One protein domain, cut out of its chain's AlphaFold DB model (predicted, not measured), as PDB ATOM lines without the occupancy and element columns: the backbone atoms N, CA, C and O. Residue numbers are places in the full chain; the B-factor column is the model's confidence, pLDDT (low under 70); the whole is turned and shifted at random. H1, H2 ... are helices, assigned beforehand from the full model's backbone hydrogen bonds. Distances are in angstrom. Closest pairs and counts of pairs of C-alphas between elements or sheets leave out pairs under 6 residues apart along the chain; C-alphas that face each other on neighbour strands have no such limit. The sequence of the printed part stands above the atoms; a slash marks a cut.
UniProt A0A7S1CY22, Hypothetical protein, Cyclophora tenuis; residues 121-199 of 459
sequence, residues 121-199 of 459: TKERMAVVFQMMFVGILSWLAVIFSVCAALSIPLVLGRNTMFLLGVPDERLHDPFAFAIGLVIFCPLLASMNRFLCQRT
ATOM      1  N   THR A 121     246.692 156.818 256.174       85.00
ATOM      2  CA  THR A 121     245.231 156.967 256.323       85.00
ATOM      3  C   THR A 121     244.577 157.539 255.063       85.00
ATOM      4  O   THR A 121     243.476 157.125 254.711       85.00
ATOM      5  N   LYS A 122     245.272 158.432 254.342       86.88
ATOM      6  CA  LYS A 122     244.792 159.009 253.073       86.88
ATOM      7  C   LYS A 122     244.663 157.963 251.962       86.88
ATOM      8  O   LYS A 122     243.658 157.939 251.263       86.88
ATOM      9  N   GLU A 123     245.643 157.072 251.834       85.38
ATOM     10  CA  GLU A 123     245.651 156.000 250.828       85.38
ATOM     11  C   GLU A 123     244.578 154.948 251.132       85.38
ATOM     12  O   GLU A 123     243.861 154.512 250.233       85.38
ATOM     13  N   ARG A 124     244.385 154.607 252.415       84.25
ATOM     14  CA  ARG A 124     243.298 153.711 252.841       84.25
ATOM     15  C   ARG A 124     241.927 154.291 252.503       84.25
ATOM     16  O   ARG A 124     241.083 153.579 251.966       84.25
ATOM     17  N   MET A 125     241.720 155.579 252.782       87.12
ATOM     18  CA  MET A 125     240.478 156.275 252.437       87.12
ATOM     19  C   MET A 125     240.264 156.355 250.923       87.12
ATOM     20  O   MET A 125     239.135 156.178 250.474       87.12
ATOM     21  N   ALA A 126     241.323 156.548 250.130       87.81
ATOM     22  CA  ALA A 126     241.236 156.545 248.670       87.81
ATOM     23  C   ALA A 126     240.792 155.178 248.117       87.81
ATOM     24  O   ALA A 126     239.904 155.127 247.269       87.81
ATOM     25  N   VAL A 127     241.337 154.072 248.642       86.75
ATOM     26  CA  VAL A 127     240.918 152.710 248.256       86.75
ATOM     27  C   VAL A 127     239.460 152.447 248.642       86.75
ATOM     28  O   VAL A 127     238.698 151.934 247.826       86.75
ATOM     29  N   VAL A 128     239.043 152.832 249.854       89.31
ATOM     30  CA  VAL A 128     237.642 152.697 250.297       89.31
ATOM     31  C   VAL A 128     236.707 153.526 249.415       89.31
ATOM     32  O   VAL A 128     235.677 153.019 248.975       89.31
ATOM     33  N   PHE A 129     237.074 154.770 249.100       92.50
ATOM     34  CA  PHE A 129     236.300 155.619 248.198       92.50
ATOM     35  C   PHE A 129     236.202 155.013 246.796       92.50
ATOM     36  O   PHE A 129     235.114 154.969 246.233       92.50
ATOM     37  N   GLN A 130     237.298 154.477 246.255       91.69
ATOM     38  CA  GLN A 130     237.297 153.795 244.961       91.69
ATOM     39  C   GLN A 130     236.394 152.553 244.973       91.69
ATOM     40  O   GLN A 130     235.636 152.349 244.028       91.69
ATOM     41  N   MET A 131     236.421 151.748 246.040       91.00
ATOM     42  CA  MET A 131     235.515 150.604 246.198       91.00
ATOM     43  C   MET A 131     234.049 151.041 246.276       91.00
ATOM     44  O   MET A 131     233.211 150.455 245.595       91.00
ATOM     45  N   MET A 132     233.736 152.083 247.055       93.94
ATOM     46  CA  MET A 132     232.380 152.639 247.121       93.94
ATOM     47  C   MET A 132     231.935 153.194 245.768       93.94
ATOM     48  O   MET A 132     230.820 152.924 245.342       93.94
ATOM     49  N   PHE A 133     232.808 153.915 245.065       94.69
ATOM     50  CA  PHE A 133     232.528 154.467 243.744       94.69
ATOM     51  C   PHE A 133     232.247 153.365 242.716       94.69
ATOM     52  O   PHE A 133     231.245 153.433 242.008       94.69
ATOM     53  N   VAL A 134     233.072 152.312 242.677       95.12
ATOM     54  CA  VAL A 134     232.827 151.136 241.825       95.12
ATOM     55  C   VAL A 134     231.530 150.431 242.228       95.12
ATOM     56  O   VAL A 134     230.772 150.018 241.353       95.12
ATOM     57  N   GLY A 135     231.231 150.339 243.527       96.00
ATOM     58  CA  GLY A 135     229.969 149.798 244.032       96.00
ATOM     59  C   GLY A 135     228.753 150.595 243.554       96.00
ATOM     60  O   GLY A 135     227.812 150.005 243.029       96.00
ATOM     61  N   ILE A 136     228.799 151.926 243.658       96.12
ATOM     62  CA  ILE A 136     227.744 152.833 243.183       96.12
ATOM     63  C   ILE A 136     227.586 152.718 241.666       96.12
ATOM     64  O   ILE A 136     226.467 152.557 241.188       96.12
ATOM     65  N   LEU A 137     228.685 152.742 240.904       95.31
ATOM     66  CA  LEU A 137     228.643 152.571 239.449       95.31
ATOM     67  C   LEU A 137     228.055 151.219 239.047       95.31
ATOM     68  O   LEU A 137     227.232 151.160 238.137       95.31
ATOM     69  N   SER A 138     228.435 150.141 239.737       95.50
ATOM     70  CA  SER A 138     227.863 148.814 239.509       95.50
ATOM     71  C   SER A 138     226.363 148.805 239.796       95.50
ATOM     72  O   SER A 138     225.602 148.215 239.034       95.50
ATOM     73  N   TRP A 139     225.924 149.464 240.868       97.12
ATOM     74  CA  TRP A 139     224.509 149.574 241.216       97.12
ATOM     75  C   TRP A 139     223.719 150.369 240.174       97.12
ATOM     76  O   TRP A 139     222.681 149.906 239.705       97.12
ATOM     77  N   LEU A 140     224.239 151.523 239.749       96.38
ATOM     78  CA  LEU A 140     223.642 152.337 238.690       96.38
ATOM     79  C   LEU A 140     223.560 151.567 237.369       96.38
ATOM     80  O   LEU A 140     222.534 151.626 236.696       96.38
ATOM     81  N   ALA A 141     224.597 150.801 237.019       94.12
ATOM     82  CA  ALA A 141     224.605 149.971 235.819       94.12
ATOM     83  C   ALA A 141     223.541 148.865 235.873       94.12
ATOM     84  O   ALA A 141     222.856 148.633 234.877       94.12
ATOM     85  N   VAL A 142     223.361 148.211 237.027       94.50
ATOM     86  CA  VAL A 142     222.308 147.200 237.219       94.50
ATOM     87  C   VAL A 142     220.924 147.837 237.119       94.50
ATOM     88  O   VAL A 142     220.100 147.343 236.355       94.50
ATOM     89  N   ILE A 143     220.680 148.955 237.811       96.25
ATOM     90  CA  ILE A 143     219.395 149.669 237.741       96.25
ATOM     91  C   ILE A 143     219.094 150.079 236.301       96.25
ATOM     92  O   ILE A 143     218.011 149.795 235.797       96.25
ATOM     93  N   PHE A 144     220.056 150.697 235.617       95.94
ATOM     94  CA  PHE A 144     219.886 151.110 234.229       95.94
ATOM     95  C   PHE A 144     219.598 149.913 233.318       95.94
ATOM     96  O   PHE A 144     218.705 149.987 232.481       95.94
ATOM     97  N   SER A 145     220.296 148.793 233.518       91.69
ATOM     98  CA  SER A 145     220.088 147.572 232.731       91.69
ATOM     99  C   SER A 145     218.699 146.977 232.956       91.69
ATOM    100  O   SER A 145     218.049 146.589 231.990       91.69
ATOM    101  N   VAL A 146     218.209 146.944 234.200       93.88
ATOM    102  CA  VAL A 146     216.852 146.476 234.524       93.88
ATOM    103  C   VAL A 146     215.803 147.417 233.930       93.88
ATOM    104  O   VAL A 146     214.874 146.961 233.264       93.88
ATOM    105  N   CYS A 147     215.974 148.731 234.086       95.81
ATOM    106  CA  CYS A 147     215.078 149.726 233.496       95.81
ATOM    107  C   CYS A 147     215.044 149.632 231.966       95.81
ATOM    108  O   CYS A 147     213.969 149.727 231.376       95.81
ATOM    109  N   ALA A 148     216.192 149.407 231.323       93.44
ATOM    110  CA  ALA A 148     216.291 149.208 229.882       93.44
ATOM    111  C   ALA A 148     215.622 147.893 229.451       93.44
ATOM    112  O   ALA A 148     214.832 147.896 228.509       93.44
ATOM    113  N   ALA A 149     215.872 146.793 230.167       91.12
ATOM    114  CA  ALA A 149     215.294 145.483 229.874       91.12
ATOM    115  C   ALA A 149     213.762 145.461 229.996       91.12
ATOM    116  O   ALA A 149     213.117 144.686 229.298       91.12
ATOM    117  N   LEU A 150     213.177 146.315 230.841       93.06
ATOM    118  CA  LEU A 150     211.724 146.455 230.970       93.06
ATOM    119  C   LEU A 150     211.140 147.493 229.996       93.06
ATOM    120  O   LEU A 150     210.111 147.251 229.370       93.06
ATOM    121  N   SER A 151     211.799 148.642 229.828       95.75
ATOM    122  CA  SER A 151     211.268 149.744 229.012       95.75
ATOM    123  C   SER A 151     211.402 149.499 227.510       95.75
ATOM    124  O   SER A 151     210.487 149.828 226.759       95.75
ATOM    125  N   ILE A 152     212.523 148.929 227.050       95.31
ATOM    126  CA  ILE A 152     212.781 148.759 225.610       95.31
ATOM    127  C   ILE A 152     211.741 147.834 224.959       95.31
ATOM    128  O   ILE A 152     211.165 148.252 223.953       95.31
ATOM    129  N   PRO A 153     211.425 146.641 225.505       96.44
ATOM    130  CA  PRO A 153     210.359 145.812 224.950       96.44
ATOM    131  C   PRO A 153     209.017 146.545 224.924       96.44
ATOM    132  O   PRO A 153     208.338 146.526 223.903       96.44
ATOM    133  N   LEU A 154     208.654 147.263 225.991       95.88
ATOM    134  CA  LEU A 154     207.389 147.999 226.027       95.88
ATOM    135  C   LEU A 154     207.308 149.057 224.914       95.88
ATOM    136  O   LEU A 154     206.296 149.144 224.221       95.88
ATOM    137  N   VAL A 155     208.380 149.829 224.710       95.81
ATOM    138  CA  VAL A 155     208.449 150.847 223.650       95.81
ATOM    139  C   VAL A 155     208.390 150.204 222.264       95.81
ATOM    140  O   VAL A 155     207.625 150.661 221.418       95.81
ATOM    141  N   LEU A 156     209.138 149.120 222.027       94.69
ATOM    142  CA  LEU A 156     209.096 148.386 220.755       94.69
ATOM    143  C   LEU A 156     207.697 147.830 220.466       94.69
ATOM    144  O   LEU A 156     207.196 147.954 219.347       94.69
ATOM    145  N   GLY A 157     207.045 147.273 221.484       94.62
ATOM    146  CA  GLY A 157     205.680 146.772 221.408       94.62
ATOM    147  C   GLY A 157     204.659 147.853 221.084       94.62
ATOM    148  O   GLY A 157     203.888 147.712 220.138       94.62
ATOM    149  N   ARG A 158     204.681 148.964 221.829       94.56
ATOM    150  CA  ARG A 158     203.786 150.107 221.591       94.56
ATOM    151  C   ARG A 158     203.996 150.710 220.206       94.56
ATOM    152  O   ARG A 158     203.018 150.960 219.513       94.56
ATOM    153  N   ASN A 159     205.246 150.853 219.763       93.56
ATOM    154  CA  ASN A 159     205.551 151.321 218.410       93.56
ATOM    155  C   ASN A 159     205.013 150.359 217.342       93.56
ATOM    156  O   ASN A 159     204.473 150.805 216.336       93.56
ATOM    157  N   THR A 160     205.111 149.048 217.569       93.62
ATOM    158  CA  THR A 160     204.544 148.031 216.669       93.62
ATOM    159  C   THR A 160     203.024 148.175 216.566       93.62
ATOM    160  O   THR A 160     202.478 148.189 215.467       93.62
ATOM    161  N   MET A 161     202.337 148.359 217.695       93.06
ATOM    162  CA  MET A 161     200.881 148.556 217.737       93.06
ATOM    163  C   MET A 161     200.439 149.873 217.101       93.06
ATOM    164  O   MET A 161     199.448 149.901 216.371       93.06
ATOM    165  N   PHE A 162     201.209 150.938 217.321       93.06
ATOM    166  CA  PHE A 162     201.011 152.226 216.668       93.06
ATOM    167  C   PHE A 162     201.140 152.106 215.143       93.06
ATOM    168  O   PHE A 162     200.267 152.573 214.417       93.06
ATOM    169  N   LEU A 163     202.171 151.412 214.645       92.50
ATOM    170  CA  LEU A 163     202.348 151.151 213.209       92.50
ATOM    171  C   LEU A 163     201.208 150.314 212.613       92.50
ATOM    172  O   LEU A 163     200.858 150.490 211.447       92.50
ATOM    173  N   LEU A 164     200.616 149.415 213.401       91.81
ATOM    174  CA  LEU A 164     199.434 148.649 213.005       91.81
ATOM    175  C   LEU A 164     198.135 149.474 213.078       91.81
ATOM    176  O   LEU A 164     197.091 148.995 212.641       91.81
ATOM    177  N   GLY A 165     198.166 150.707 213.587       88.88
ATOM    178  CA  GLY A 165     196.979 151.552 213.714       88.88
ATOM    179  C   GLY A 165     195.986 151.048 214.763       88.88
ATOM    180  O   GLY A 165     194.783 151.280 214.634       88.88
ATOM    181  N   VAL A 166     196.462 150.329 215.786       90.06
ATOM    182  CA  VAL A 166     195.617 149.927 216.916       90.06
ATOM    183  C   VAL A 166     195.247 151.188 217.708       90.06
ATOM    184  O   VAL A 166     196.152 151.919 218.106       90.06
ATOM    185  N   PRO A 167     193.951 151.466 217.944       89.25
ATOM    186  CA  PRO A 167     193.538 152.653 218.683       89.25
ATOM    187  C   PRO A 167     194.023 152.592 220.137       89.25
ATOM    188  O   PRO A 167     194.003 151.523 220.751       89.25
ATOM    189  N   ASP A 168     194.381 153.751 220.697       87.88
ATOM    190  CA  ASP A 168     194.945 153.874 222.050       87.88
ATOM    191  C   ASP A 168     194.037 153.264 223.133       87.88
ATOM    192  O   ASP A 168     194.518 152.687 224.104       87.88
ATOM    193  N   GLU A 169     192.716 153.299 222.929       90.50
ATOM    194  CA  GLU A 169     191.715 152.710 223.832       90.50
ATOM    195  C   GLU A 169     191.824 151.182 223.966       90.50
ATOM    196  O   GLU A 169     191.378 150.609 224.961       90.50
ATOM    197  N   ARG A 170     192.393 150.504 222.962       88.44
ATOM    198  CA  ARG A 170     192.555 149.037 222.921       88.44
ATOM    199  C   ARG A 170     193.998 148.602 223.154       88.44
ATOM    200  O   ARG A 170     194.325 147.422 222.995       88.44
ATOM    201  N   LEU A 171     194.878 149.539 223.496       89.75
ATOM    202  CA  LEU A 171     196.282 149.248 223.720       89.75
ATOM    203  C   LEU A 171     196.465 148.652 225.121       89.75
ATOM    204  O   LEU A 171     196.332 149.325 226.139       89.75
ATOM    205  N   HIS A 172     196.791 147.361 225.168       93.25
ATOM    206  CA  HIS A 172     197.111 146.664 226.409       93.25
ATOM    207  C   HIS A 172     198.627 146.545 226.581       93.25
ATOM    208  O   HIS A 172     199.292 145.830 225.827       93.25
ATOM    209  N   ASP A 173     199.169 147.192 227.612       93.44
ATOM    210  CA  ASP A 173     200.608 147.188 227.909       93.44
ATOM    211  C   ASP A 173     201.228 145.795 228.087       93.44
ATOM    212  O   ASP A 173     202.313 145.581 227.546       93.44
ATOM    213  N   PRO A 174     200.580 144.814 228.751       94.75
ATOM    214  CA  PRO A 174     201.132 143.461 228.838       94.75
ATOM    215  C   PRO A 174     201.290 142.795 227.467       94.75
ATOM    216  O   PRO A 174     202.274 142.102 227.216       94.75
ATOM    217  N   PHE A 175     200.341 143.034 226.559       92.44
ATOM    218  CA  PHE A 175     200.389 142.474 225.214       92.44
ATOM    219  C   PHE A 175     201.437 143.185 224.352       92.44
ATOM    220  O   PHE A 175     202.235 142.525 223.689       92.44
ATOM    221  N   ALA A 176     201.515 144.519 224.435       94.50
ATOM    222  CA  ALA A 176     202.587 145.285 223.806       94.50
ATOM    223  C   ALA A 176     203.964 144.812 224.303       94.50
ATOM    224  O   ALA A 176     204.848 144.535 223.497       94.50
ATOM    225  N   PHE A 177     204.134 144.626 225.612       95.00
ATOM    226  CA  PHE A 177     205.371 144.108 226.188       95.00
ATOM    227  C   PHE A 177     205.728 142.711 225.656       95.00
ATOM    228  O   PHE A 177     206.883 142.483 225.300       95.00
ATOM    229  N   ALA A 178     204.755 141.801 225.525       94.25
ATOM    230  CA  ALA A 178     204.980 140.465 224.966       94.25
ATOM    231  C   ALA A 178     205.448 140.512 223.499       94.25
ATOM    232  O   ALA A 178     206.445 139.878 223.154       94.25
ATOM    233  N   ILE A 179     204.790 141.315 222.653       93.19
ATOM    234  CA  ILE A 179     205.222 141.543 221.260       93.19
ATOM    235  C   ILE A 179     206.642 142.122 221.240       93.19
ATOM    236  O   ILE A 179     207.516 141.655 220.508       93.19
ATOM    237  N   GLY A 180     206.886 143.116 222.090       93.75
ATOM    238  CA  GLY A 180     208.183 143.745 222.250       93.75
ATOM    239  C   GLY A 180     209.284 142.776 222.658       93.75
ATOM    240  O   GLY A 180     210.390 142.882 222.139       93.75
ATOM    241  N   LEU A 181     208.996 141.813 223.537       93.12
ATOM    242  CA  LEU A 181     209.944 140.775 223.946       93.12
ATOM    243  C   LEU A 181     210.308 139.842 222.792       93.12
ATOM    244  O   LEU A 181     211.484 139.517 222.637       93.12
ATOM    245  N   VAL A 182     209.337 139.453 221.958       89.56
ATOM    246  CA  VAL A 182     209.600 138.621 220.768       89.56
ATOM    247  C   VAL A 182     210.580 139.319 219.822       89.56
ATOM    248  O   VAL A 182     211.455 138.664 219.260       89.56
ATOM    249  N   ILE A 183     210.494 140.645 219.694       89.62
ATOM    250  CA  ILE A 183     211.414 141.447 218.870       89.62
ATOM    251  C   ILE A 183     212.748 141.694 219.595       89.62
ATOM    252  O   ILE A 183     213.821 141.604 218.997       89.62
ATOM    253  N   PHE A 184     212.704 142.010 220.891       91.75
ATOM    254  CA  PHE A 184     213.868 142.421 221.675       91.75
ATOM    255  C   PHE A 184     214.812 141.262 221.999       91.75
ATOM    256  O   PHE A 184     216.028 141.431 221.917       91.75
ATOM    257  N   CYS A 185     214.295 140.083 222.347       89.81
ATOM    258  CA  CYS A 185     215.117 138.946 222.767       89.81
ATOM    259  C   CYS A 185     216.116 138.482 221.686       89.81
ATOM    260  O   CYS A 185     217.294 138.324 222.018       89.81
ATOM    261  N   PRO A 186     215.733 138.314 220.403       85.19
ATOM    262  CA  PRO A 186     216.681 137.990 219.336       85.19
ATOM    263  C   PRO A 186     217.745 139.073 219.135       85.19
ATOM    264  O   PRO A 186     218.923 138.755 218.952       85.19
ATOM    265  N   LEU A 187     217.357 140.352 219.221       84.31
ATOM    266  CA  LEU A 187     218.290 141.478 219.129       84.31
ATOM    267  C   LEU A 187     219.294 141.446 220.280       84.31
ATOM    268  O   LEU A 187     220.497 141.541 220.047       84.31
ATOM    269  N   LEU A 188     218.819 141.229 221.507       86.12
ATOM    270  CA  LEU A 188     219.665 141.114 222.688       86.12
ATOM    271  C   LEU A 188     220.598 139.901 222.592       86.12
ATOM    272  O   LEU A 188     221.778 140.021 222.907       86.12
ATOM    273  N   ALA A 189     220.111 138.754 222.116       83.88
ATOM    274  CA  ALA A 189     220.928 137.561 221.908       83.88
ATOM    275  C   ALA A 189     222.023 137.799 220.856       83.88
ATOM    276  O   ALA A 189     223.180 137.429 221.074       83.88
ATOM    277  N   SER A 190     221.686 138.463 219.747       79.81
ATOM    278  CA  SER A 190     222.641 138.852 218.703       79.81
ATOM    279  C   SER A 190     223.686 139.840 219.233       79.81
ATOM    280  O   SER A 190     224.892 139.615 219.095       79.81
ATOM    281  N   MET A 191     223.246 140.879 219.949       81.56
ATOM    282  CA  MET A 191     224.133 141.844 220.601       81.56
ATOM    283  C   MET A 191     225.031 141.178 221.641       81.56
ATOM    284  O   MET A 191     226.219 141.476 221.690       81.56
ATOM    285  N   ASN A 192     224.509 140.250 222.442       83.56
ATOM    286  CA  ASN A 192     225.294 139.545 223.450       83.56
ATOM    287  C   ASN A 192     226.366 138.661 222.800       83.56
ATOM    288  O   ASN A 192     227.527 138.714 223.195       83.56
ATOM    289  N   ARG A 193     226.025 137.926 221.730       81.88
ATOM    290  CA  ARG A 193     227.018 137.186 220.927       81.88
ATOM    291  C   ARG A 193     228.102 138.117 220.385       81.88
ATOM    292  O   ARG A 193     229.280 137.761 220.396       81.88
ATOM    293  N   PHE A 194     227.723 139.320 219.961       75.00
ATOM    294  CA  PHE A 194     228.668 140.326 219.493       75.00
ATOM    295  C   PHE A 194     229.532 140.895 220.634       75.00
ATOM    296  O   PHE A 194     230.742 141.045 220.473       75.00
ATOM    297  N   LEU A 195     228.970 141.175 221.807       78.25
ATOM    298  CA  LEU A 195     229.692 141.749 222.948       78.25
ATOM    299  C   LEU A 195     230.608 140.733 223.650       78.25
ATOM    300  O   LEU A 195     231.705 141.097 224.063       78.25
ATOM    301  N   CYS A 196     230.212 139.460 223.735       79.44
ATOM    302  CA  CYS A 196     231.006 138.394 224.360       79.44
ATOM    303  C   CYS A 196     232.243 137.978 223.550       79.44
ATOM    304  O   CYS A 196     233.125 137.288 224.068       79.44
ATOM    305  N   GLN A 197     232.345 138.379 222.284       77.56
ATOM    306  CA  GLN A 197     233.558 138.158 221.505       77.56
ATOM    307  C   GLN A 197     234.717 138.995 222.092       77.56
ATOM    308  O   GLN A 197     234.625 140.208 222.258       77.56
ATOM    309  N   ARG A 198     235.849 138.345 222.396       73.88
ATOM    310  CA  ARG A 198     237.006 138.952 223.096       73.88
ATOM    311  C   ARG A 198     237.720 140.081 222.340       73.88
ATOM    312  O   ARG A 198     238.574 140.746 222.919       73.88
ATOM    313  N   THR A 199     237.434 140.284 221.057       81.06
ATOM    314  CA  THR A 199     238.102 141.311 220.248       81.06
ATOM    315  C   THR A 199     237.388 142.659 220.381       81.06
ATOM    316  O   THR A 199     236.158 142.698 220.314       81.06
TER     317      THR A 199
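Overview. This is residues 121 to 199 of the 459 residues of the protein "Hypothetical protein" of Cyclophora tenuis (UniProt A0A7S1CY22). A long helix, H1, and a shorter one, H2, make a lopsided V: H2 folds back and packs on H1 near its last residues. Residues 121 to 148 and 189 to 199 stick out. The 79 printed residues, all helix in class with no named strand, hold H1 then H2; the whole is extended and flat, radius of gyration of the C-alphas 19.4 A, spanning 64 by 33 by 15 A.

Arrangement. Look at H1, residues 121 to 163; with residues 152 to 161 alone it touches H2, residues 173 to 195. The closest C-alphas, of Gly 157 and Gly 180, are 4.0 A apart. They run opposite ways at a steep tilt of 54 degrees. H2 has a kink of 36 degrees near residue 183. O i to N i+4 pairs are within hydrogen-bond range in 37 of 39 in H1 and 17 of 19 in H2.

Along the chain. Find C-alpha 121 at (245.231, 156.967, 256.323); H1 runs 61.1 A to C-alpha 163. H2 runs 30.0 A to C-alpha 195 at (229.692, 141.749, 222.948).

Size, cuts and confidence. The C-alphas farthest apart, of Thr 121 and Gly 165, are 64.6 A apart. The H1 to H2 link is short, the printed part has no cut, and no printed residue is under 70 in pLDDT.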